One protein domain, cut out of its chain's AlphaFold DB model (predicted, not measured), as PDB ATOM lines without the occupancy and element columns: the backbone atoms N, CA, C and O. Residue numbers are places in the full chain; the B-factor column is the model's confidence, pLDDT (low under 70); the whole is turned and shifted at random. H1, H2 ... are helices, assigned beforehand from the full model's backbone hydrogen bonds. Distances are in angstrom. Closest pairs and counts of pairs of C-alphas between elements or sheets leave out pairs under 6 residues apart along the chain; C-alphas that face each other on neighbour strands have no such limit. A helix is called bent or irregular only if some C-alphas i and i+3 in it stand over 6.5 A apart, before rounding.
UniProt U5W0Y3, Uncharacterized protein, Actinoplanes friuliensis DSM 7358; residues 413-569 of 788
ATOM      1  N   ARG A 413     -12.885 -12.309 -69.526       82.12
ATOM      2  CA  ARG A 413     -13.876 -13.143 -68.835       82.12
ATOM      3  C   ARG A 413     -13.589 -13.160 -67.322       82.12
ATOM      4  O   ARG A 413     -12.786 -13.991 -66.897       82.12
ATOM      5  N   PRO A 414     -14.227 -12.297 -66.498       82.69
ATOM      6  CA  PRO A 414     -13.975 -12.239 -65.052       82.69
ATOM      7  C   PRO A 414     -14.211 -13.597 -64.382       82.69
ATOM      8  O   PRO A 414     -13.430 -14.039 -63.549       82.69
ATOM      9  N   ASP A 415     -15.261 -14.286 -64.821       82.88
ATOM     10  CA  ASP A 415     -15.689 -15.608 -64.371       82.88
ATOM     11  C   ASP A 415     -14.613 -16.674 -64.605       82.88
ATOM     12  O   ASP A 415     -14.326 -17.466 -63.712       82.88
ATOM     13  N   ALA A 416     -13.976 -16.657 -65.781       84.75
ATOM     14  CA  ALA A 416     -12.899 -17.585 -66.113       84.75
ATOM     15  C   ALA A 416     -11.626 -17.273 -65.314       84.75
ATOM     16  O   ALA A 416     -10.989 -18.190 -64.811       84.75
ATOM     17  N   VAL A 417     -11.288 -15.988 -65.138       86.25
ATOM     18  CA  VAL A 417     -10.156 -15.561 -64.295       86.25
ATOM     19  C   VAL A 417     -10.350 -16.019 -62.848       86.25
ATOM     20  O   VAL A 417      -9.432 -16.586 -62.263       86.25
ATOM     21  N   VAL A 418     -11.539 -15.816 -62.273       88.50
ATOM     22  CA  VAL A 418     -11.839 -16.253 -60.901       88.50
ATOM     23  C   VAL A 418     -11.863 -17.776 -60.786       88.50
ATOM     24  O   VAL A 418     -11.320 -18.294 -59.818       88.50
ATOM     25  N   ALA A 419     -12.402 -18.502 -61.769       87.50
ATOM     26  CA  ALA A 419     -12.342 -19.963 -61.780       87.50
ATOM     27  C   ALA A 419     -10.889 -20.475 -61.778       87.50
ATOM     28  O   ALA A 419     -10.543 -21.281 -60.921       87.50
ATOM     29  N   MET A 420     -10.023 -19.937 -62.647       89.56
ATOM     30  CA  MET A 420      -8.596 -20.293 -62.704       89.56
ATOM     31  C   MET A 420      -7.858 -20.001 -61.388       89.56
ATOM     32  O   MET A 420      -7.047 -20.811 -60.948       89.56
ATOM     33  N   ILE A 421      -8.132 -18.851 -60.756       89.19
ATOM     34  CA  ILE A 421      -7.522 -18.481 -59.468       89.19
ATOM     35  C   ILE A 421      -8.025 -19.396 -58.343       89.19
ATOM     36  O   ILE A 421      -7.229 -19.830 -57.516       89.19
ATOM     37  N   ASN A 422      -9.320 -19.719 -58.313       90.56
ATOM     38  CA  ASN A 422      -9.908 -20.588 -57.290       90.56
ATOM     39  C   ASN A 422      -9.447 -22.047 -57.414       90.56
ATOM     40  O   ASN A 422      -9.244 -22.709 -56.402       90.56
ATOM     41  N   GLU A 423      -9.302 -22.550 -58.643       89.56
ATOM     42  CA  GLU A 423      -8.851 -23.916 -58.927       89.56
ATOM     43  C   GLU A 423      -7.371 -24.110 -58.569       89.56
ATOM     44  O   GLU A 423      -7.008 -25.113 -57.958       89.56
ATOM     45  N   ALA A 424      -6.520 -23.136 -58.907       87.62
ATOM     46  CA  ALA A 424      -5.087 -23.206 -58.631       87.62
ATOM     47  C   ALA A 424      -4.696 -22.720 -57.221       87.62
ATOM     48  O   ALA A 424      -3.604 -23.031 -56.751       87.62
ATOM     49  N   GLY A 425      -5.530 -21.900 -56.574       84.56
ATOM     50  CA  GLY A 425      -5.188 -21.157 -55.352       84.56
ATOM     51  C   GLY A 425      -4.209 -19.988 -55.563       84.56
ATOM     52  O   GLY A 425      -3.910 -19.270 -54.615       84.56
ATOM     53  N   THR A 426      -3.728 -19.777 -56.793       89.88
ATOM     54  CA  THR A 426      -2.670 -18.822 -57.174       89.88
ATOM     55  C   THR A 426      -3.024 -18.090 -58.472       89.88
ATOM     56  O   THR A 426      -3.833 -18.556 -59.283       89.88
ATOM     57  N   LEU A 427      -2.396 -16.938 -58.713       88.81
ATOM     58  CA  LEU A 427      -2.503 -16.224 -59.981       88.81
ATOM     59  C   LEU A 427      -1.663 -16.912 -61.083       88.81
ATOM     60  O   LEU A 427      -0.479 -16.614 -61.276       88.81
ATOM     61  N   THR A 428      -2.301 -17.796 -61.856       89.25
ATOM     62  CA  THR A 428      -1.689 -18.525 -62.987       89.25
ATOM     63  C   THR A 428      -1.280 -17.610 -64.154       89.25
ATOM     64  O   THR A 428      -1.795 -16.499 -64.313       89.25
ATOM     65  N   GLU A 429      -0.364 -18.063 -65.023       87.75
ATOM     66  CA  GLU A 429       0.011 -17.293 -66.224       87.75
ATOM     67  C   GLU A 429      -1.151 -17.120 -67.216       87.75
ATOM     68  O   GLU A 429      -1.239 -16.069 -67.853       87.75
ATOM     69  N   ASP A 430      -2.085 -18.072 -67.291       83.69
ATOM     70  CA  ASP A 430      -3.289 -17.949 -68.123       83.69
ATOM     71  C   ASP A 430      -4.247 -16.880 -67.580       83.69
ATOM     72  O   ASP A 430      -4.709 -16.019 -68.335       83.69
ATOM     73  N   ALA A 431      -4.458 -16.838 -66.259       86.62
ATOM     74  CA  ALA A 431      -5.209 -15.764 -65.611       86.62
ATOM     75  C   ALA A 431      -4.527 -14.396 -65.819       86.62
ATOM     76  O   ALA A 431      -5.196 -13.408 -66.137       86.62
ATOM     77  N   LYS A 432      -3.186 -14.326 -65.748       88.19
ATOM     78  CA  LYS A 432      -2.424 -13.113 -66.107       88.19
ATOM     79  C   LYS A 432      -2.594 -12.746 -67.580       88.19
ATOM     80  O   LYS A 432      -2.653 -11.558 -67.888       88.19
ATOM     81  N   ALA A 433      -2.629 -13.713 -68.495       83.69
ATOM     82  CA  ALA A 433      -2.785 -13.478 -69.929       83.69
ATOM     83  C   ALA A 433      -4.191 -12.972 -70.290       83.69
ATOM     84  O   ALA A 433      -4.312 -12.061 -71.108       83.69
ATOM     85  N   GLU A 434      -5.236 -13.506 -69.655       84.19
ATOM     86  CA  GLU A 434      -6.620 -13.036 -69.794       84.19
ATOM     87  C   GLU A 434      -6.781 -11.623 -69.194       84.19
ATOM     88  O   GLU A 434      -7.277 -10.726 -69.875       84.19
ATOM     89  N   LEU A 435      -6.262 -11.368 -67.983       85.50
ATOM     90  CA  LEU A 435      -6.288 -10.033 -67.358       85.50
ATOM     91  C   LEU A 435      -5.476  -8.982 -68.131       85.50
ATOM     92  O   LEU A 435      -5.864  -7.816 -68.172       85.50
ATOM     93  N   LYS A 436      -4.366  -9.362 -68.781       84.94
ATOM     94  CA  LYS A 436      -3.565  -8.457 -69.633       84.94
ATOM     95  C   LYS A 436      -4.333  -7.918 -70.851       84.94
ATOM     96  O   LYS A 436      -3.833  -6.974 -71.454       84.94
ATOM     97  N   ARG A 437      -5.510  -8.463 -71.200       77.81
ATOM     98  CA  ARG A 437      -6.359  -7.952 -72.296       77.81
ATOM     99  C   ARG A 437      -7.089  -6.647 -71.962       77.81
ATOM    100  O   ARG A 437      -7.564  -5.993 -72.880       77.81
ATOM    101  N   SER A 438      -7.160  -6.256 -70.685       77.50
ATOM    102  CA  SER A 438      -7.775  -4.995 -70.251       77.50
ATOM    103  C   SER A 438      -6.773  -4.027 -69.624       77.50
ATOM    104  O   SER A 438      -5.801  -4.417 -68.964       77.50
ATOM    105  N   GLU A 439      -7.056  -2.737 -69.805       73.69
ATOM    106  CA  GLU A 439      -6.354  -1.625 -69.164       73.69
ATOM    107  C   GLU A 439      -6.748  -1.446 -67.684       73.69
ATOM    108  O   GLU A 439      -5.918  -1.007 -66.877       73.69
ATOM    109  N   ASP A 440      -7.970  -1.844 -67.297       80.50
ATOM    110  CA  ASP A 440      -8.423  -1.866 -65.900       80.50
ATOM    111  C   ASP A 440      -8.661  -3.291 -65.383       80.50
ATOM    112  O   ASP A 440      -9.773  -3.807 -65.264       80.50
ATOM    113  N   ARG A 441      -7.540  -3.945 -65.078       87.38
ATOM    114  CA  ARG A 441      -7.484  -5.287 -64.480       87.38
ATOM    115  C   ARG A 441      -8.120  -5.322 -63.095       87.38
ATOM    116  O   ARG A 441      -8.734  -6.320 -62.730       87.38
ATOM    117  N   LEU A 442      -7.926  -4.247 -62.327       87.50
ATOM    118  CA  LEU A 442      -8.392  -4.134 -60.952       87.50
ATOM    119  C   LEU A 442      -9.918  -4.156 -60.918       87.50
ATOM    120  O   LEU A 442     -10.475  -4.957 -60.176       87.50
ATOM    121  N   GLN A 443     -10.578  -3.377 -61.780       84.44
ATOM    122  CA  GLN A 443     -12.032  -3.393 -61.910       84.44
ATOM    123  C   GLN A 443     -12.581  -4.802 -62.197       84.44
ATOM    124  O   GLN A 443     -13.462  -5.261 -61.476       84.44
ATOM    125  N   ILE A 444     -12.008  -5.522 -63.168       83.88
ATOM    126  CA  ILE A 444     -12.438  -6.882 -63.550       83.88
ATOM    127  C   ILE A 444     -12.403  -7.856 -62.370       83.88
ATOM    128  O   ILE A 444     -13.344  -8.626 -62.165       83.88
ATOM    129  N   VAL A 445     -11.318  -7.844 -61.589       86.06
ATOM    130  CA  VAL A 445     -11.220  -8.718 -60.415       86.06
ATOM    131  C   VAL A 445     -12.118  -8.219 -59.288       86.06
ATOM    132  O   VAL A 445     -12.757  -9.043 -58.648       86.06
ATOM    133  N   SER A 446     -12.245  -6.905 -59.070       84.62
ATOM    134  CA  SER A 446     -13.158  -6.338 -58.067       84.62
ATOM    135  C   SER A 446     -14.626  -6.704 -58.323       84.62
ATOM    136  O   SER A 446     -15.321  -7.073 -57.380       84.62
ATOM    137  N   GLU A 447     -15.093  -6.660 -59.573       83.31
ATOM    138  CA  GLU A 447     -16.460  -7.045 -59.968       83.31
ATOM    139  C   GLU A 447     -16.748  -8.532 -59.711       83.31
ATOM    140  O   GLU A 447     -17.862  -8.907 -59.347       83.31
ATOM    141  N   ALA A 448     -15.736  -9.392 -59.854       84.44
ATOM    142  CA  ALA A 448     -15.858 -10.831 -59.638       84.44
ATOM    143  C   ALA A 448     -15.395 -11.307 -58.243       84.44
ATOM    144  O   ALA A 448     -15.569 -12.485 -57.920       84.44
ATOM    145  N   ALA A 449     -14.849 -10.422 -57.401       84.19
ATOM    146  CA  ALA A 449     -14.182 -10.765 -56.140       84.19
ATOM    147  C   ALA A 449     -15.091 -11.502 -55.145       84.19
ATOM    148  O   ALA A 449     -14.624 -12.345 -54.373       84.19
ATOM    149  N   SER A 450     -16.402 -11.243 -55.196       84.81
ATOM    150  CA  SER A 450     -17.442 -11.942 -54.424       84.81
ATOM    151  C   SER A 450     -17.476 -13.462 -54.652       84.81
ATOM    152  O   SER A 450     -18.022 -14.179 -53.815       84.81
ATOM    153  N   ARG A 451     -16.822 -13.963 -55.710       88.31
ATOM    154  CA  ARG A 451     -16.719 -15.386 -56.069       88.31
ATOM    155  C   ARG A 451     -15.329 -16.005 -55.868       88.31
ATOM    156  O   ARG A 451     -15.184 -17.202 -56.094       88.31
ATOM    157  N   LEU A 452     -14.315 -15.232 -55.464       88.25
ATOM    158  CA  LEU A 452     -12.998 -15.793 -55.125       88.25
ATOM    159  C   LEU A 452     -13.100 -16.725 -53.898       88.25
ATOM    160  O   LEU A 452     -13.918 -16.492 -53.010       88.25
ATOM    161  N   THR A 453     -12.275 -17.763 -53.816       87.75
ATOM    162  CA  THR A 453     -12.135 -18.585 -52.600       87.75
ATOM    163  C   THR A 453     -11.267 -17.879 -51.550       87.75
ATOM    164  O   THR A 453     -10.810 -16.750 -51.748       87.75
ATOM    165  N   ALA A 454     -11.065 -18.515 -50.392       85.69
ATOM    166  CA  ALA A 454      -9.969 -18.129 -49.507       85.69
ATOM    167  C   ALA A 454      -8.628 -18.369 -50.228       85.69
ATOM    168  O   ALA A 454      -8.478 -19.347 -50.958       85.69
ATOM    169  N   MET A 455      -7.681 -17.460 -50.020       89.50
ATOM    170  CA  MET A 455      -6.358 -17.409 -50.647       89.50
ATOM    171  C   MET A 455      -5.351 -17.083 -49.544       89.50
ATOM    172  O   MET A 455      -5.730 -16.433 -48.566       89.50
ATOM    173  N   ASP A 456      -4.098 -17.517 -49.644       91.19
ATOM    174  CA  ASP A 456      -3.080 -17.085 -48.686       91.19
ATOM    175  C   ASP A 456      -2.670 -15.618 -48.916       91.19
ATOM    176  O   ASP A 456      -2.918 -15.014 -49.964       91.19
ATOM    177  N   ALA A 457      -2.046 -15.024 -47.903       89.56
ATOM    178  CA  ALA A 457      -1.653 -13.621 -47.924       89.56
ATOM    179  C   ALA A 457      -0.511 -13.315 -48.919       89.56
ATOM    180  O   ALA A 457      -0.366 -12.171 -49.353       89.56
ATOM    181  N   GLY A 458       0.296 -14.313 -49.302       89.81
ATOM    182  CA  GLY A 458       1.351 -14.181 -50.307       89.81
ATOM    183  C   GLY A 458       0.781 -14.102 -51.720       89.81
ATOM    184  O   GLY A 458       1.071 -13.151 -52.447       89.81
ATOM    185  N   GLU A 459      -0.092 -15.037 -52.086       90.81
ATOM    186  CA  GLU A 459      -0.792 -15.015 -53.376       90.81
ATOM    187  C   GLU A 459      -1.724 -13.803 -53.503       90.81
ATOM    188  O   GLU A 459      -1.777 -13.173 -54.562       90.81
ATOM    189  N   ALA A 460      -2.361 -13.367 -52.409       90.75
ATOM    190  CA  ALA A 460      -3.108 -12.111 -52.391       90.75
ATOM    191  C   ALA A 460      -2.205 -10.886 -52.638       90.75
ATOM    192  O   ALA A 460      -2.581  -9.994 -53.403       90.75
ATOM    193  N   ALA A 461      -0.996 -10.847 -52.062       89.94
ATOM    194  CA  ALA A 461      -0.023  -9.787 -52.344       89.94
ATOM    195  C   ALA A 461       0.404  -9.789 -53.824       89.94
ATOM    196  O   ALA A 461       0.452  -8.728 -54.450       89.94
ATOM    197  N   HIS A 462       0.659 -10.968 -54.402       90.31
ATOM    198  CA  HIS A 462       1.001 -11.121 -55.819       90.31
ATOM    199  C   HIS A 462      -0.149 -10.729 -56.756       90.31
ATOM    200  O   HIS A 462       0.092 -10.081 -57.779       90.31
ATOM    201  N   LEU A 463      -1.395 -11.049 -56.397       90.81
ATOM    202  CA  LEU A 463      -2.579 -10.610 -57.128       90.81
ATOM    203  C   LEU A 463      -2.696  -9.080 -57.117       90.81
ATOM    204  O   LEU A 463      -2.768  -8.470 -58.182       90.81
ATOM    205  N   ILE A 464      -2.666  -8.440 -55.945       90.50
ATOM    206  CA  ILE A 464      -2.827  -6.981 -55.842       90.50
ATOM    207  C   ILE A 464      -1.662  -6.245 -56.541       90.50
ATOM    208  O   ILE A 464      -1.910  -5.282 -57.274       90.50
ATOM    209  N   ASP A 465      -0.415  -6.722 -56.415       90.00
ATOM    210  CA  ASP A 465       0.747  -6.153 -57.124       90.00
ATOM    211  C   ASP A 465       0.578  -6.208 -58.655       90.00
ATOM    212  O   ASP A 465       0.854  -5.226 -59.352       90.00
ATOM    213  N   PHE A 466       0.045  -7.317 -59.181       89.81
ATOM    214  CA  PHE A 466      -0.215  -7.499 -60.610       89.81
ATOM    215  C   PHE A 466      -1.380  -6.644 -61.147       89.81
ATOM    216  O   PHE A 466      -1.329  -6.156 -62.288       89.81
ATOM    217  N   LEU A 467      -2.434  -6.465 -60.342       88.94
ATOM    218  CA  LEU A 467      -3.609  -5.659 -60.690       88.94
ATOM    219  C   LEU A 467      -3.316  -4.155 -60.684       88.94
ATOM    220  O   LEU A 467      -3.934  -3.416 -61.455       88.94
ATOM    221  N   VAL A 468      -2.351  -3.704 -59.875       87.31
ATOM    222  CA  VAL A 468      -1.950  -2.294 -59.767       87.31
ATOM    223  C   VAL A 468      -0.490  -2.109 -60.203       87.31
ATOM    224  O   VAL A 468       0.409  -2.158 -59.364       87.31
ATOM    225  N   PRO A 469      -0.203  -1.841 -61.493       76.50
ATOM    226  CA  PRO A 469       1.172  -1.706 -61.975       76.50
ATOM    227  C   PRO A 469       1.915  -0.511 -61.356       76.50
ATOM    228  O   PRO A 469       1.387   0.599 -61.344       76.50
ATOM    229  N   LYS A 470       3.192  -0.705 -60.991       72.44
ATOM    230  CA  LYS A 470       4.130   0.293 -60.410       72.44
ATOM    231  C   LYS A 470       4.411   1.565 -61.253       72.44
ATOM    232  O   LYS A 470       5.355   2.291 -60.972       72.44
ATOM    233  N   ARG A 471       3.665   1.825 -62.335       59.38
ATOM    234  CA  ARG A 471       3.939   2.881 -63.338       59.38
ATOM    235  C   ARG A 471       3.105   4.165 -63.187       59.38
ATOM    236  O   ARG A 471       3.144   4.996 -64.090       59.38
ATOM    237  N   ARG A 472       2.336   4.345 -62.108       58.44
ATOM    238  CA  ARG A 472       1.583   5.589 -61.847       58.44
ATOM    239  C   ARG A 472       2.138   6.280 -60.593       58.44
ATOM    240  O   ARG A 472       2.306   5.572 -59.605       58.44
ATOM    241  N   PRO A 473       2.428   7.601 -60.615       54.72
ATOM    242  CA  PRO A 473       3.029   8.293 -59.468       54.72
ATOM    243  C   PRO A 473       2.168   8.255 -58.204       54.72
ATOM    244  O   PRO A 473       2.704   8.153 -57.108       54.72
ATOM    245  N   GLU A 474       0.842   8.296 -58.365       66.00
ATOM    246  CA  GLU A 474      -0.123   8.246 -57.267       66.00
ATOM    247  C   GLU A 474      -1.344   7.399 -57.656       66.00
ATOM    248  O   GLU A 474      -1.757   7.336 -58.822       66.00
ATOM    249  N   LEU A 475      -1.934   6.733 -56.662       75.12
ATOM    250  CA  LEU A 475      -3.161   5.953 -56.803       75.12
ATOM    251  C   LEU A 475      -4.388   6.868 -56.671       75.12
ATOM    252  O   LEU A 475      -4.669   7.408 -55.598       75.12
ATOM    253  N   SER A 476      -5.157   7.005 -57.755       82.94
ATOM    254  CA  SER A 476      -6.431   7.737 -57.748       82.94
ATOM    255  C   SER A 476      -7.395   7.173 -56.697       82.94
ATOM    256  O   SER A 476      -7.439   5.959 -56.487       82.94
ATOM    257  N   ALA A 477      -8.198   8.038 -56.064       81.38
ATOM    258  CA  ALA A 477      -9.117   7.652 -54.984       81.38
ATOM    259  C   ALA A 477     -10.007   6.451 -55.364       81.38
ATOM    260  O   ALA A 477     -10.010   5.443 -54.667       81.38
ATOM    261  N   ALA A 478     -10.623   6.472 -56.553       82.81
ATOM    262  CA  ALA A 478     -11.447   5.367 -57.051       82.81
ATOM    263  C   ALA A 478     -10.710   4.009 -57.132       82.81
ATOM    264  O   ALA A 478     -11.322   2.963 -56.912       82.81
ATOM    265  N   ARG A 479      -9.394   4.003 -57.413       85.88
ATOM    266  CA  ARG A 479      -8.576   2.778 -57.390       85.88
ATOM    267  C   ARG A 479      -8.167   2.381 -55.973       85.88
ATOM    268  O   ARG A 479      -8.110   1.186 -55.694       85.88
ATOM    269  N   ARG A 480      -7.938   3.339 -55.067       86.50
ATOM    270  CA  ARG A 480      -7.738   3.055 -53.632       86.50
ATOM    271  C   ARG A 480      -8.975   2.374 -53.041       86.50
ATOM    272  O   ARG A 480      -8.831   1.337 -52.402       86.50
ATOM    273  N   ASP A 481     -10.169   2.845 -53.386       86.00
ATOM    274  CA  ASP A 481     -11.437   2.216 -52.999       86.00
ATOM    275  C   ASP A 481     -11.625   0.808 -53.585       86.00
ATOM    276  O   ASP A 481     -12.125  -0.087 -52.907       86.00
ATOM    277  N   GLN A 482     -11.238   0.579 -54.846       88.06
ATOM    278  CA  GLN A 482     -11.282  -0.758 -55.453       88.06
ATOM    279  C   GLN A 482     -10.319  -1.736 -54.760       88.06
ATOM    280  O   GLN A 482     -10.715  -2.869 -54.475       88.06
ATOM    281  N   VAL A 483      -9.089  -1.306 -54.438       90.31
ATOM    282  CA  VAL A 483      -8.127  -2.107 -53.654       90.31
ATOM    283  C   VAL A 483      -8.666  -2.380 -52.248       90.31
ATOM    284  O   VAL A 483      -8.595  -3.523 -51.793       90.31
ATOM    285  N   ALA A 484      -9.253  -1.382 -51.582       88.38
ATOM    286  CA  ALA A 484      -9.869  -1.553 -50.268       88.38
ATOM    287  C   ALA A 484     -11.008  -2.584 -50.320       88.38
ATOM    288  O   ALA A 484     -10.954  -3.572 -49.594       88.38
ATOM    289  N   ARG A 485     -11.968  -2.447 -51.250       89.00
ATOM    290  CA  ARG A 485     -13.069  -3.415 -51.436       89.00
ATOM    291  C   ARG A 485     -12.576  -4.835 -51.721       89.00
ATOM    292  O   ARG A 485     -13.076  -5.782 -51.117       89.00
ATOM    293  N   LEU A 486     -11.593  -4.994 -52.612       90.94
ATOM    294  CA  LEU A 486     -10.980  -6.297 -52.894       90.94
ATOM    295  C   LEU A 486     -10.342  -6.888 -51.627       90.94
ATOM    296  O   LEU A 486     -10.549  -8.062 -51.326       90.94
ATOM    297  N   THR A 487      -9.632  -6.067 -50.853       92.31
ATOM    298  CA  THR A 487      -8.993  -6.493 -49.602       92.31
ATOM    299  C   THR A 487     -10.020  -6.892 -48.547       92.31
ATOM    300  O   THR A 487      -9.868  -7.951 -47.947       92.31
ATOM    301  N   THR A 488     -11.096  -6.120 -48.358       90.88
ATOM    302  CA  THR A 488     -12.191  -6.462 -47.432       90.88
ATOM    303  C   THR A 488     -12.752  -7.846 -47.737       90.88
ATOM    304  O   THR A 488     -12.923  -8.671 -46.840       90.88
ATOM    305  N   ILE A 489     -12.982  -8.130 -49.020       89.44
ATOM    306  CA  ILE A 489     -13.482  -9.423 -49.481       89.44
ATOM    307  C   ILE A 489     -12.479 -10.550 -49.172       89.44
ATOM    308  O   ILE A 489     -12.883 -11.560 -48.596       89.44
ATOM    309  N   LEU A 490     -11.189 -10.380 -49.485       90.19
ATOM    310  CA  LEU A 490     -10.158 -11.397 -49.223       90.19
ATOM    311  C   LEU A 490      -9.977 -11.665 -47.716       90.19
ATOM    312  O   LEU A 490     -10.063 -12.815 -47.286       90.19
ATOM    313  N   VAL A 491      -9.835 -10.611 -46.902       90.69
ATOM    314  CA  VAL A 491      -9.681 -10.695 -45.437       90.69
ATOM    315  C   VAL A 491     -10.905 -11.344 -44.787       90.69
ATOM    316  O   VAL A 491     -10.758 -12.184 -43.900       90.69
ATOM    317  N   SER A 492     -12.124 -11.029 -45.249       88.56
ATOM    318  CA  SER A 492     -13.350 -11.611 -44.682       88.56
ATOM    319  C   SER A 492     -13.396 -13.144 -44.771       88.56
ATOM    320  O   SER A 492     -13.951 -13.780 -43.872       88.56
ATOM    321  N   ARG A 493     -12.766 -13.736 -45.800       87.88
ATOM    322  CA  ARG A 493     -12.706 -15.189 -46.039       87.88
ATOM    323  C   ARG A 493     -11.546 -15.902 -45.348       87.88
ATOM    324  O   ARG A 493     -11.531 -17.131 -45.334       87.88
ATOM    325  N   ALA A 494     -10.581 -15.175 -44.792       88.06
ATOM    326  CA  ALA A 494      -9.463 -15.783 -44.084       88.06
ATOM    327  C   ALA A 494      -9.937 -16.508 -42.807       88.06
ATOM    328  O   ALA A 494     -10.863 -16.066 -42.120       88.06
ATOM    329  N   ALA A 495      -9.278 -17.620 -42.469       85.69
ATOM    330  CA  ALA A 495      -9.564 -18.365 -41.243       85.69
ATOM    331  C   ALA A 495      -9.203 -17.541 -39.993       85.69
ATOM    332  O   ALA A 495     -10.043 -17.397 -39.103       85.69
ATOM    333  N   SER A 496      -8.012 -16.925 -39.988       88.88
ATOM    334  CA  SER A 496      -7.581 -15.923 -39.001       88.88
ATOM    335  C   SER A 496      -7.329 -14.571 -39.692       88.88
ATOM    336  O   SER A 496      -6.246 -14.354 -40.240       88.88
ATOM    337  N   PRO A 497      -8.328 -13.666 -39.759       88.31
ATOM    338  CA  PRO A 497      -8.244 -12.456 -40.584       88.31
ATOM    339  C   PRO A 497      -7.181 -11.441 -40.167       88.31
ATOM    340  O   PRO A 497      -6.654 -10.739 -41.025       88.31
ATOM    341  N   ALA A 498      -6.876 -11.338 -38.871       85.75
ATOM    342  CA  ALA A 498      -5.927 -10.350 -38.363       85.75
ATOM    343  C   ALA A 498      -4.481 -10.749 -38.683       85.75
ATOM    344  O   ALA A 498      -3.728  -9.942 -39.224       85.75
ATOM    345  N   ASP A 499      -4.138 -12.014 -38.439       86.88
ATOM    346  CA  ASP A 499      -2.819 -12.571 -38.749       86.88
ATOM    347  C   ASP A 499      -2.593 -12.576 -40.274       86.88
ATOM    348  O   ASP A 499      -1.552 -12.143 -40.760       86.88
ATOM    349  N   TRP A 500      -3.623 -12.942 -41.049       93.12
ATOM    350  CA  TRP A 500      -3.598 -12.885 -42.515       93.12
ATOM    351  C   TRP A 500      -3.387 -11.458 -43.052       93.12
ATOM    352  O   TRP A 500      -2.665 -11.264 -44.030       93.12
ATOM    353  N   LEU A 501      -3.989 -10.444 -42.418       91.25
ATOM    354  CA  LEU A 501      -3.794  -9.039 -42.788       91.25
ATOM    355  C   LEU A 501      -2.380  -8.544 -42.441       91.25
ATOM    356  O   LEU A 501      -1.780  -7.829 -43.244       91.25
ATOM    357  N   ALA A 502      -1.836  -8.942 -41.286       88.38
ATOM    358  CA  ALA A 502      -0.457  -8.638 -40.899       88.38
ATOM    359  C   ALA A 502       0.550  -9.255 -41.885       88.38
ATOM    360  O   ALA A 502       1.456  -8.562 -42.364       88.38
ATOM    361  N   ASP A 503       0.340 -10.516 -42.272       90.69
ATOM    362  CA  ASP A 503       1.116 -11.178 -43.319       90.69
ATOM    363  C   ASP A 503       1.004 -10.425 -44.654       90.69
ATOM    364  O   ASP A 503       2.029 -10.098 -45.253       90.69
ATOM    365  N   LEU A 504      -0.205 -10.079 -45.115       92.50
ATOM    366  CA  LEU A 504      -0.407  -9.377 -46.394       92.50
ATOM    367  C   LEU A 504       0.343  -8.038 -46.431       92.50
ATOM    368  O   LEU A 504       1.059  -7.748 -47.396       92.50
ATOM    369  N   LEU A 505       0.220  -7.227 -45.377       89.88
ATOM    370  CA  LEU A 505       0.920  -5.945 -45.273       89.88
ATOM    371  C   LEU A 505       2.444  -6.137 -45.227       89.88
ATOM    372  O   LEU A 505       3.181  -5.386 -45.874       89.88
ATOM    373  N   THR A 506       2.930  -7.187 -44.561       89.88
ATOM    374  CA  THR A 506       4.353  -7.560 -44.544       89.88
ATOM    375  C   THR A 506       4.848  -7.969 -45.938       89.88
ATOM    376  O   THR A 506       5.873  -7.467 -46.408       89.88
ATOM    377  N   LYS A 507       4.098  -8.804 -46.674       91.38
ATOM    378  CA  LYS A 507       4.434  -9.206 -48.054       91.38
ATOM    379  C   LYS A 507       4.441  -8.012 -49.015       91.38
ATOM    380  O   LYS A 507       5.386  -7.869 -49.789       91.38
ATOM    381  N   LEU A 508       3.456  -7.115 -48.937       88.19
ATOM    382  CA  LEU A 508       3.424  -5.883 -49.740       88.19
ATOM    383  C   LEU A 508       4.603  -4.951 -49.424       88.19
ATOM    384  O   LEU A 508       5.177  -4.351 -50.337       88.19
ATOM    385  N   SER A 509       5.025  -4.887 -48.160       86.00
ATOM    386  CA  SER A 509       6.230  -4.157 -47.749       86.00
ATOM    387  C   SER A 509       7.484  -4.737 -48.413       86.00
ATOM    388  O   SER A 509       8.252  -3.993 -49.020       86.00
ATOM    389  N   HIS A 510       7.650  -6.065 -48.416       87.25
ATOM    390  CA  HIS A 510       8.752  -6.739 -49.121       87.25
ATOM    391  C   HIS A 510       8.721  -6.560 -50.648       87.25
ATOM    392  O   HIS A 510       9.774  -6.550 -51.287       87.25
ATOM    393  N   LEU A 511       7.542  -6.376 -51.249       84.56
ATOM    394  CA  LEU A 511       7.388  -6.061 -52.676       84.56
ATOM    395  C   LEU A 511       7.668  -4.577 -53.007       84.56
ATOM    396  O   LEU A 511       7.564  -4.185 -54.178       84.56
ATOM    397  N   ASN A 512       8.048  -3.758 -52.017       84.75
ATOM    398  CA  ASN A 512       8.177  -2.300 -52.098       84.75
ATOM    399  C   ASN A 512       6.876  -1.628 -52.586       84.75
ATOM    400  O   ASN A 512       6.904  -0.803 -53.501       84.75
ATOM    401  N   ARG A 513       5.731  -2.013 -52.002       84.50
ATOM    402  CA  ARG A 513       4.384  -1.496 -52.316       84.50
ATOM    403  C   ARG A 513       3.776  -0.647 -51.196       84.50
ATOM    404  O   ARG A 513       2.636  -0.859 -50.784       84.50
ATOM    405  N   GLY A 514       4.532   0.341 -50.711       79.75
ATOM    406  CA  GLY A 514       4.030   1.322 -49.736       79.75
ATOM    407  C   GLY A 514       2.788   2.084 -50.229       79.75
ATOM    408  O   GLY A 514       1.904   2.403 -49.444       79.75
ATOM    409  N   ASP A 515       2.661   2.266 -51.548       82.38
ATOM    410  CA  ASP A 515       1.493   2.853 -52.217       82.38
ATOM    411  C   ASP A 515       0.182   2.076 -51.984       82.38
ATOM    412  O   ASP A 515      -0.904   2.656 -52.043       82.38
ATOM    413  N   LEU A 516       0.274   0.772 -51.698       87.75
ATOM    414  CA  LEU A 516      -0.869  -0.105 -51.441       87.75
ATOM    415  C   LEU A 516      -1.174  -0.308 -49.950       87.75
ATOM    416  O   LEU A 516      -2.280  -0.736 -49.630       87.75
ATOM    417  N   GLN A 517      -0.250   0.008 -49.035       85.88
ATOM    418  CA  GLN A 517      -0.435  -0.253 -47.599       85.88
ATOM    419  C   GLN A 517      -1.674   0.455 -47.032       85.88
ATOM    420  O   GLN A 517      -2.450  -0.171 -46.313       85.88
ATOM    421  N   VAL A 518      -1.906   1.722 -47.395       85.12
ATOM    422  CA  VAL A 518      -3.063   2.509 -46.925       85.12
ATOM    423  C   VAL A 518      -4.408   1.893 -47.362       85.12
ATOM    424  O   VAL A 518      -5.201   1.554 -46.481       85.12
ATOM    425  N   PRO A 519      -4.703   1.676 -48.666       87.56
ATOM    426  CA  PRO A 519      -5.983   1.084 -49.072       87.56
ATOM    427  C   PRO A 519      -6.164  -0.373 -48.617       87.56
ATOM    428  O   PRO A 519      -7.289  -0.773 -48.323       87.56
ATOM    429  N   VAL A 520      -5.087  -1.161 -48.511       90.12
ATOM    430  CA  VAL A 520      -5.148  -2.534 -47.975       90.12
ATOM    431  C   VAL A 520      -5.474  -2.520 -46.479       90.12
ATOM    432  O   VAL A 520      -6.362  -3.247 -46.040       90.12
ATOM    433  N   THR A 521      -4.845  -1.639 -45.699       87.75
ATOM    434  CA  THR A 521      -5.144  -1.476 -44.264       87.75
ATOM    435  C   THR A 521      -6.585  -1.028 -44.051       87.75
ATOM    436  O   THR A 521      -7.295  -1.634 -43.253       87.75
ATOM    437  N   HIS A 522      -7.057  -0.046 -44.824       86.75
ATOM    438  CA  HIS A 522      -8.455   0.384 -44.803       86.75
ATOM    439  C   HIS A 522      -9.409  -0.797 -45.071       86.75
ATOM    440  O   HIS A 522     -10.279  -1.086 -44.247       86.75
ATOM    441  N   GLY A 523      -9.220  -1.521 -46.179       87.25
ATOM    442  CA  GLY A 523     -10.075  -2.655 -46.526       87.25
ATOM    443  C   GLY A 523     -10.043  -3.790 -45.494       87.25
ATOM    444  O   GLY A 523     -11.081  -4.387 -45.198       87.25
ATOM    445  N   GLY A 524      -8.871  -4.072 -44.923       89.19
ATOM    446  CA  GLY A 524      -8.681  -5.123 -43.927       89.19
ATOM    447  C   GLY A 524      -9.260  -4.787 -42.553       89.19
ATOM    448  O   GLY A 524      -9.945  -5.626 -41.970       89.19
ATOM    449  N   LEU A 525      -9.073  -3.558 -42.063       87.81
ATOM    450  CA  LEU A 525      -9.681  -3.098 -40.809       87.81
ATOM    451  C   LEU A 525     -11.215  -3.083 -40.899       87.81
ATOM    452  O   LEU A 525     -11.877  -3.541 -39.970       87.81
ATOM    453  N   ALA A 526     -11.782  -2.676 -42.040       86.50
ATOM    454  CA  ALA A 526     -13.225  -2.762 -42.275       86.50
ATOM    455  C   ALA A 526     -13.749  -4.215 -42.209       86.50
ATOM    456  O   ALA A 526     -14.800  -4.472 -41.623       86.50
ATOM    457  N   ALA A 527     -13.006  -5.191 -42.749       87.94
ATOM    458  CA  ALA A 527     -13.365  -6.610 -42.648       87.94
ATOM    459  C   ALA A 527     -13.234  -7.171 -41.220       87.94
ATOM    460  O   ALA A 527     -14.057  -7.989 -40.805       87.94
ATOM    461  N   LEU A 528     -12.221  -6.734 -40.467       87.25
ATOM    462  CA  LEU A 528     -12.024  -7.107 -39.063       87.25
ATOM    463  C   LEU A 528     -13.170  -6.596 -38.184       87.25
ATOM    464  O   LEU A 528     -13.776  -7.376 -37.447       87.25
ATOM    465  N   GLN A 529     -13.530  -5.322 -38.341       83.75
ATOM    466  CA  GLN A 529     -14.664  -4.704 -37.661       83.75
ATOM    467  C   GLN A 529     -15.985  -5.415 -38.008       83.75
ATOM    468  O   GLN A 529     -16.755  -5.754 -37.110       83.75
ATOM    469  N   ALA A 530     -16.221  -5.732 -39.288       84.81
ATOM    470  CA  ALA A 530     -17.399  -6.484 -39.732       84.81
ATOM    471  C   ALA A 530     -17.471  -7.917 -39.159       84.81
ATOM    472  O   ALA A 530     -18.557  -8.484 -39.054       84.81
ATOM    473  N   ARG A 531     -16.332  -8.500 -38.752       83.31
ATOM    474  CA  ARG A 531     -16.253  -9.785 -38.032       83.31
ATOM    475  C   ARG A 531     -16.238  -9.639 -36.502       83.31
ATOM    476  O   ARG A 531     -16.031 -10.630 -35.809       83.31
ATOM    477  N   GLY A 532     -16.488  -8.439 -35.973       80.88
ATOM    478  CA  GLY A 532     -16.593  -8.175 -34.535       80.88
ATOM    479  C   GLY A 532     -15.256  -8.019 -33.805       80.88
ATOM    480  O   GLY A 532     -15.237  -8.058 -32.577       80.88
ATOM    481  N   VAL A 533     -14.141  -7.838 -34.521       77.94
ATOM    482  CA  VAL A 533     -12.842  -7.535 -33.903       77.94
ATOM    483  C   VAL A 533     -12.823  -6.058 -33.512       77.94
ATOM    484  O   VAL A 533     -12.706  -5.181 -34.365       77.94
ATOM    485  N   THR A 534     -12.965  -5.783 -32.215       68.25
ATOM    486  CA  THR A 534     -13.085  -4.421 -31.663       68.25
ATOM    487  C   THR A 534     -11.785  -3.852 -31.094       68.25
ATOM    488  O   THR A 534     -11.742  -2.668 -30.779       68.25
ATOM    489  N   THR A 535     -10.729  -4.659 -30.946       69.44
ATOM    490  CA  THR A 535      -9.434  -4.230 -30.391       69.44
ATOM    491  C   THR A 535      -8.261  -4.888 -31.118       69.44
ATOM    492  O   THR A 535      -8.221  -6.107 -31.291       69.44
ATOM    493  N   LEU A 536      -7.279  -4.077 -31.530       68.69
ATOM    494  CA  LEU A 536      -6.095  -4.537 -32.271       68.69
ATOM    495  C   LEU A 536      -4.978  -5.088 -31.361       68.69
ATOM    496  O   LEU A 536      -4.130  -5.840 -31.831       68.69
ATOM    497  N   TRP A 537      -5.012  -4.796 -30.056       65.38
ATOM    498  CA  TRP A 537      -4.006  -5.203 -29.055       65.38
ATOM    499  C   TRP A 537      -3.793  -6.709 -28.921       65.38
ATOM    500  O   TRP A 537      -2.719  -7.150 -28.522       65.38
ATOM    501  N   ASN A 538      -4.802  -7.503 -29.283       70.44
ATOM    502  CA  ASN A 538      -4.708  -8.961 -29.290       70.44
ATOM    503  C   ASN A 538      -3.839  -9.497 -30.452       70.44
ATOM    504  O   ASN A 538      -3.505 -10.678 -30.458       70.44
ATOM    505  N   HIS A 539      -3.449  -8.637 -31.403       76.94
ATOM    506  CA  HIS A 539      -2.609  -8.954 -32.559       76.94
ATOM    507  C   HIS A 539      -1.422  -7.968 -32.630       76.94
ATOM    508  O   HIS A 539      -1.444  -7.029 -33.431       76.94
ATOM    509  N   PRO A 540      -0.375  -8.146 -31.797       77.56
ATOM    510  CA  PRO A 540       0.715  -7.172 -31.648       77.56
ATOM    511  C   PRO A 540       1.507  -6.919 -32.942       77.56
ATOM    512  O   PRO A 540       2.044  -5.831 -33.129       77.56
ATOM    513  N   GLU A 541       1.556  -7.892 -33.854       77.88
ATOM    514  CA  GLU A 541       2.203  -7.741 -35.163       77.88
ATOM    515  C   GLU A 541       1.392  -6.830 -36.096       77.88
ATOM    516  O   GLU A 541       1.948  -5.918 -36.704       77.88
ATOM    517  N   LEU A 542       0.064  -7.009 -36.149       80.25
ATOM    518  CA  LEU A 542      -0.826  -6.116 -36.894       80.25
ATOM    519  C   LEU A 542      -0.801  -4.702 -36.302       80.25
ATOM    520  O   LEU A 542      -0.760  -3.728 -37.051       80.25
ATOM    521  N   HIS A 543      -0.794  -4.591 -34.971       80.56
ATOM    522  CA  HIS A 543      -0.718  -3.310 -34.272       80.56
ATOM    523  C   HIS A 543       0.542  -2.517 -34.656       80.56
ATOM    524  O   HIS A 543       0.421  -1.392 -35.143       80.56
ATOM    525  N   ALA A 544       1.725  -3.135 -34.563       79.44
ATOM    526  CA  ALA A 544       2.998  -2.496 -34.910       79.44
ATOM    527  C   ALA A 544       3.093  -2.075 -36.391       79.44
ATOM    528  O   ALA A 544       3.770  -1.101 -36.721       79.44
ATOM    529  N   ILE A 545       2.414  -2.790 -37.296       79.81
ATOM    530  CA  ILE A 545       2.324  -2.413 -38.715       79.81
ATOM    531  C   ILE A 545       1.382  -1.213 -38.899       79.81
ATOM    532  O   ILE A 545       1.731  -0.274 -39.612       79.81
ATOM    533  N   VAL A 546       0.207  -1.221 -38.259       80.00
ATOM    534  CA  VAL A 546      -0.810  -0.157 -38.381       80.00
ATOM    535  C   VAL A 546      -0.344   1.161 -37.753       80.00
ATOM    536  O   VAL A 546      -0.639   2.221 -38.303       80.00
ATOM    537  N   GLU A 547       0.430   1.121 -36.664       81.50
ATOM    538  CA  GLU A 547       1.033   2.311 -36.038       81.50
ATOM    539  C   GLU A 547       1.879   3.123 -37.040       81.50
ATOM    540  O   GLU A 547       1.817   4.353 -37.056       81.50
ATOM    541  N   GLY A 548       2.601   2.439 -37.936       75.94
ATOM    542  CA  GLY A 548       3.442   3.054 -38.969       75.94
ATOM    543  C   GLY A 548       2.702   3.604 -40.196       75.94
ATOM    544  O   GLY A 548       3.353   4.150 -41.089       75.94
ATOM    545  N   ILE A 549       1.372   3.466 -40.278       79.75
ATOM    546  CA  ILE A 549       0.574   3.874 -41.444       79.75
ATOM    547  C   ILE A 549      -0.160   5.191 -41.135       79.75
ATOM    548  O   ILE A 549      -0.875   5.279 -40.134       79.75
ATOM    549  N   PRO A 550      -0.022   6.237 -41.976       78.81
ATOM    550  CA  PRO A 550      -0.658   7.523 -41.718       78.81
ATOM    551  C   PRO A 550      -2.186   7.413 -41.790       78.81
ATOM    552  O   PRO A 550      -2.736   6.830 -42.726       78.81
ATOM    553  N   VAL A 551      -2.868   8.030 -40.826       76.44
ATOM    554  CA  VAL A 551      -4.322   8.230 -40.867       76.44
ATOM    555  C   VAL A 551      -4.638   9.296 -41.915       76.44
ATOM    556  O   VAL A 551      -4.064  10.385 -41.877       76.44
ATOM    557  N   THR A 552      -5.546   8.998 -42.845       75.31
ATOM    558  CA  THR A 552      -5.909   9.896 -43.951       75.31
ATOM    559  C   THR A 552      -7.380  10.306 -43.900       75.31
ATOM    560  O   THR A 552      -8.240   9.578 -43.397       75.31
ATOM    561  N   ASP A 553      -7.689  11.496 -44.421       71.81
ATOM    562  CA  ASP A 553      -9.031  12.088 -44.314       71.81
ATOM    563  C   ASP A 553     -10.116  11.414 -45.163       71.81
ATOM    564  O   ASP A 553     -11.300  11.674 -44.957       71.81
ATOM    565  N   ASP A 554      -9.733  10.502 -46.051       67.25
ATOM    566  CA  ASP A 554     -10.620   9.639 -46.832       67.25
ATOM    567  C   ASP A 554     -10.931   8.286 -46.159       67.25
ATOM    568  O   ASP A 554     -11.727   7.507 -46.683       67.25
ATOM    569  N   MET A 555     -10.376   8.005 -44.974       70.62
ATOM    570  CA  MET A 555     -10.752   6.822 -44.189       70.62
ATOM    571  C   MET A 555     -12.156   6.974 -43.573       70.62
ATOM    572  O   MET A 555     -12.430   8.018 -42.959       70.62
ATOM    573  N   PRO A 556     -13.020   5.935 -43.627       72.50
ATOM    574  CA  PRO A 556     -14.284   5.894 -42.894       72.50
ATOM    575  C   PRO A 556     -14.080   6.168 -41.405       72.50
ATOM    576  O   PRO A 556     -13.083   5.739 -40.824       72.50
ATOM    577  N   ALA A 557     -15.038   6.851 -40.776       76.81
ATOM    578  CA  ALA A 557     -14.934   7.286 -39.380       76.81
ATOM    579  C   ALA A 557     -14.630   6.135 -38.400       76.81
ATOM    580  O   ALA A 557     -13.897   6.322 -37.434       76.81
ATOM    581  N   GLU A 558     -15.147   4.940 -38.679       71.69
ATOM    582  CA  GLU A 558     -15.001   3.740 -37.849       71.69
ATOM    583  C   GLU A 558     -13.588   3.131 -37.953       71.69
ATOM    584  O   GLU A 558     -12.934   2.875 -36.943       71.69
ATOM    585  N   VAL A 559     -13.057   3.015 -39.175       73.19
ATOM    586  CA  VAL A 559     -11.667   2.596 -39.436       73.19
ATOM    587  C   VAL A 559     -10.678   3.628 -38.893       73.19
ATOM    588  O   VAL A 559      -9.662   3.271 -38.299       73.19
ATOM    589  N   ARG A 560     -11.007   4.918 -39.030       79.31
ATOM    590  CA  ARG A 560     -10.247   6.024 -38.444       79.31
ATOM    591  C   ARG A 560     -10.210   5.927 -36.920       79.31
ATOM    592  O   ARG A 560      -9.146   6.123 -36.347       79.31
ATOM    593  N   ALA A 561     -11.324   5.588 -36.269       78.56
ATOM    594  CA  ALA A 561     -11.365   5.379 -34.823       78.56
ATOM    595  C   ALA A 561     -10.454   4.217 -34.386       78.56
ATOM    596  O   ALA A 561      -9.680   4.391 -33.450       78.56
ATOM    597  N   LEU A 562     -10.465   3.085 -35.103       74.69
ATOM    598  CA  LEU A 562      -9.566   1.952 -34.833       74.69
ATOM    599  C   LEU A 562      -8.080   2.312 -35.009       74.69
ATOM    600  O   LEU A 562      -7.259   1.939 -34.170       74.69
ATOM    601  N   MET A 563      -7.719   3.059 -36.059       76.75
ATOM    602  CA  MET A 563      -6.332   3.501 -36.269       76.75
ATOM    603  C   MET A 563      -5.886   4.555 -35.247       76.75
ATOM    604  O   MET A 563      -4.774   4.473 -34.733       76.75
ATOM    605  N   VAL A 564      -6.750   5.514 -34.906       79.88
ATOM    606  CA  VAL A 564      -6.466   6.519 -33.870       79.88
ATOM    607  C   VAL A 564      -6.327   5.857 -32.498       79.88
ATOM    608  O   VAL A 564      -5.410   6.208 -31.761       79.88
ATOM    609  N   GLN A 565      -7.157   4.863 -32.172       76.06
ATOM    610  CA  GLN A 565      -7.017   4.082 -30.942       76.06
ATOM    611  C   GLN A 565      -5.666   3.353 -30.897       76.06
ATOM    612  O   GLN A 565      -4.939   3.470 -29.909       76.06
ATOM    613  N   ALA A 566      -5.288   2.675 -31.989       71.69
ATOM    614  CA  ALA A 566      -3.988   2.016 -32.117       71.69
ATOM    615  C   ALA A 566      -2.801   2.984 -31.940       71.69
ATOM    616  O   ALA A 566      -1.793   2.594 -31.361       71.69
ATOM    617  N   GLN A 567      -2.917   4.232 -32.398       75.62
ATOM    618  CA  GLN A 567      -1.862   5.248 -32.281       75.62
ATOM    619  C   GLN A 567      -1.848   5.998 -30.932       75.62
ATOM    620  O   GLN A 567      -0.865   6.672 -30.628       75.62
ATOM    621  N   GLN A 568      -2.913   5.919 -30.125       72.06
ATOM    622  CA  GLN A 568      -3.034   6.655 -28.855       72.06
ATOM    623  C   GLN A 568      -2.712   5.820 -27.608       72.06
ATOM    624  O   GLN A 568      -2.167   6.355 -26.640       72.06
ATOM    625  N   GLU A 569      -3.038   4.529 -27.598       64.12
ATOM    626  CA  GLU A 569      -2.771   3.656 -26.449       64.12
ATOM    627  C   GLU A 569      -1.313   3.158 -26.474       64.12
ATOM    628  O   GLU A 569      -0.966   2.162 -27.102       64.12
TER     629      GLU A 569
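What this domain is: This is residues 413 to 569 of the 788 residues of an uncharacterized protein of Actinoplanes friuliensis DSM 7358 (UniProt U5W0Y3). Nine helices stack along the longest axis in two rows, the chain passing back and forth between them, much like a short solenoid: H1, H3, H5, H7 and H9 make one row, and H2, H4, H6 and H8 the other. The long H5 and H7 cross in the middle, while the hairpin H1 and H2 makes one end and H8 with H9 the other. The printed part has 157 residues with nine named helices, H1 to H9 in order, and no named strand; the class is all helix. It is compact, with a radius of gyration of the C-alphas of 15.0 A and spans of 47 by 34 by 26 A.

Where its parts are: H1 covers residues 414 to 424, beginning at C-alpha 414 (-13.975, -12.239, -65.052); H2 covers 429 to 435, H3 441 to 451 and H4 457 to 467. H5, residues 477 to 493, is 24.8 A long from C-alpha 477 (-9.117, 7.652, -54.984). H6, residues 497 to 510, is 19.9 A long, and H7, residues 514 to 530, is 24.9 A. H8 covers 540 to 547, and H9, 557 to 568, ends at C-alpha 568 (-3.034, 6.655, -28.855). H3 is irregular, with C-alphas 447 and 450 7.5 A apart; H7 is irregular, but only just, with C-alphas 515 and 518 7.0 A apart.

How they stand to each other: H1 and H2 touch as a helical hairpin, their closest C-alphas, Val 417 and Ala 431, 5.1 A apart. H1 touches H3 at Pro 414 and Ile 444, 5.8 A. H3, H4 and H5 form an up-and-down bundle, each running against the one before; H3 touches H5 at Ser 446 and Leu 486, 5.6 A, while H4 is close to but not clearly touching either. H5 touches H7 at a steep tilt of 49 degrees, the C-alphas of Ala 484 and Gly 523 being 3.9 A apart. H6 is the hub, touching four helices: H4 at Ala 457 and Leu 504, 4.7 A; H8 at Ala 502 and Leu 542, 4.7 A; H7, its hairpin partner, at Leu 505 and Gln 517, 6.3 A, with a shallow tilt of 2 degrees, opposite ways; and H5 only at the corner, and only just, with 3 pairs of C-alphas within 8 A. H9 touches H7 with residues 559 to 562 alone, at Leu 525 and Val 559, 6.2 A, and H8 with residues 563 to 567 alone, at Glu 547 and Gln 567, 5.6 A. H1 and H9 are apart. Each O i to N i+4 pair is within hydrogen-bond range in H1, H2, H4, H6, H8 and H9, against 5 of 7 in H3, 12 of 13 in H5 and 11 of 13 in H7.

The domain as a whole: The C-alphas farthest apart, Arg 437 and Glu 569, are 47.4 A apart. The printed part has no cut and no long link. Mean pLDDT of the printed part is 83.2; residues 471 to 474, 534 to 537, 554 and 569 are under 70.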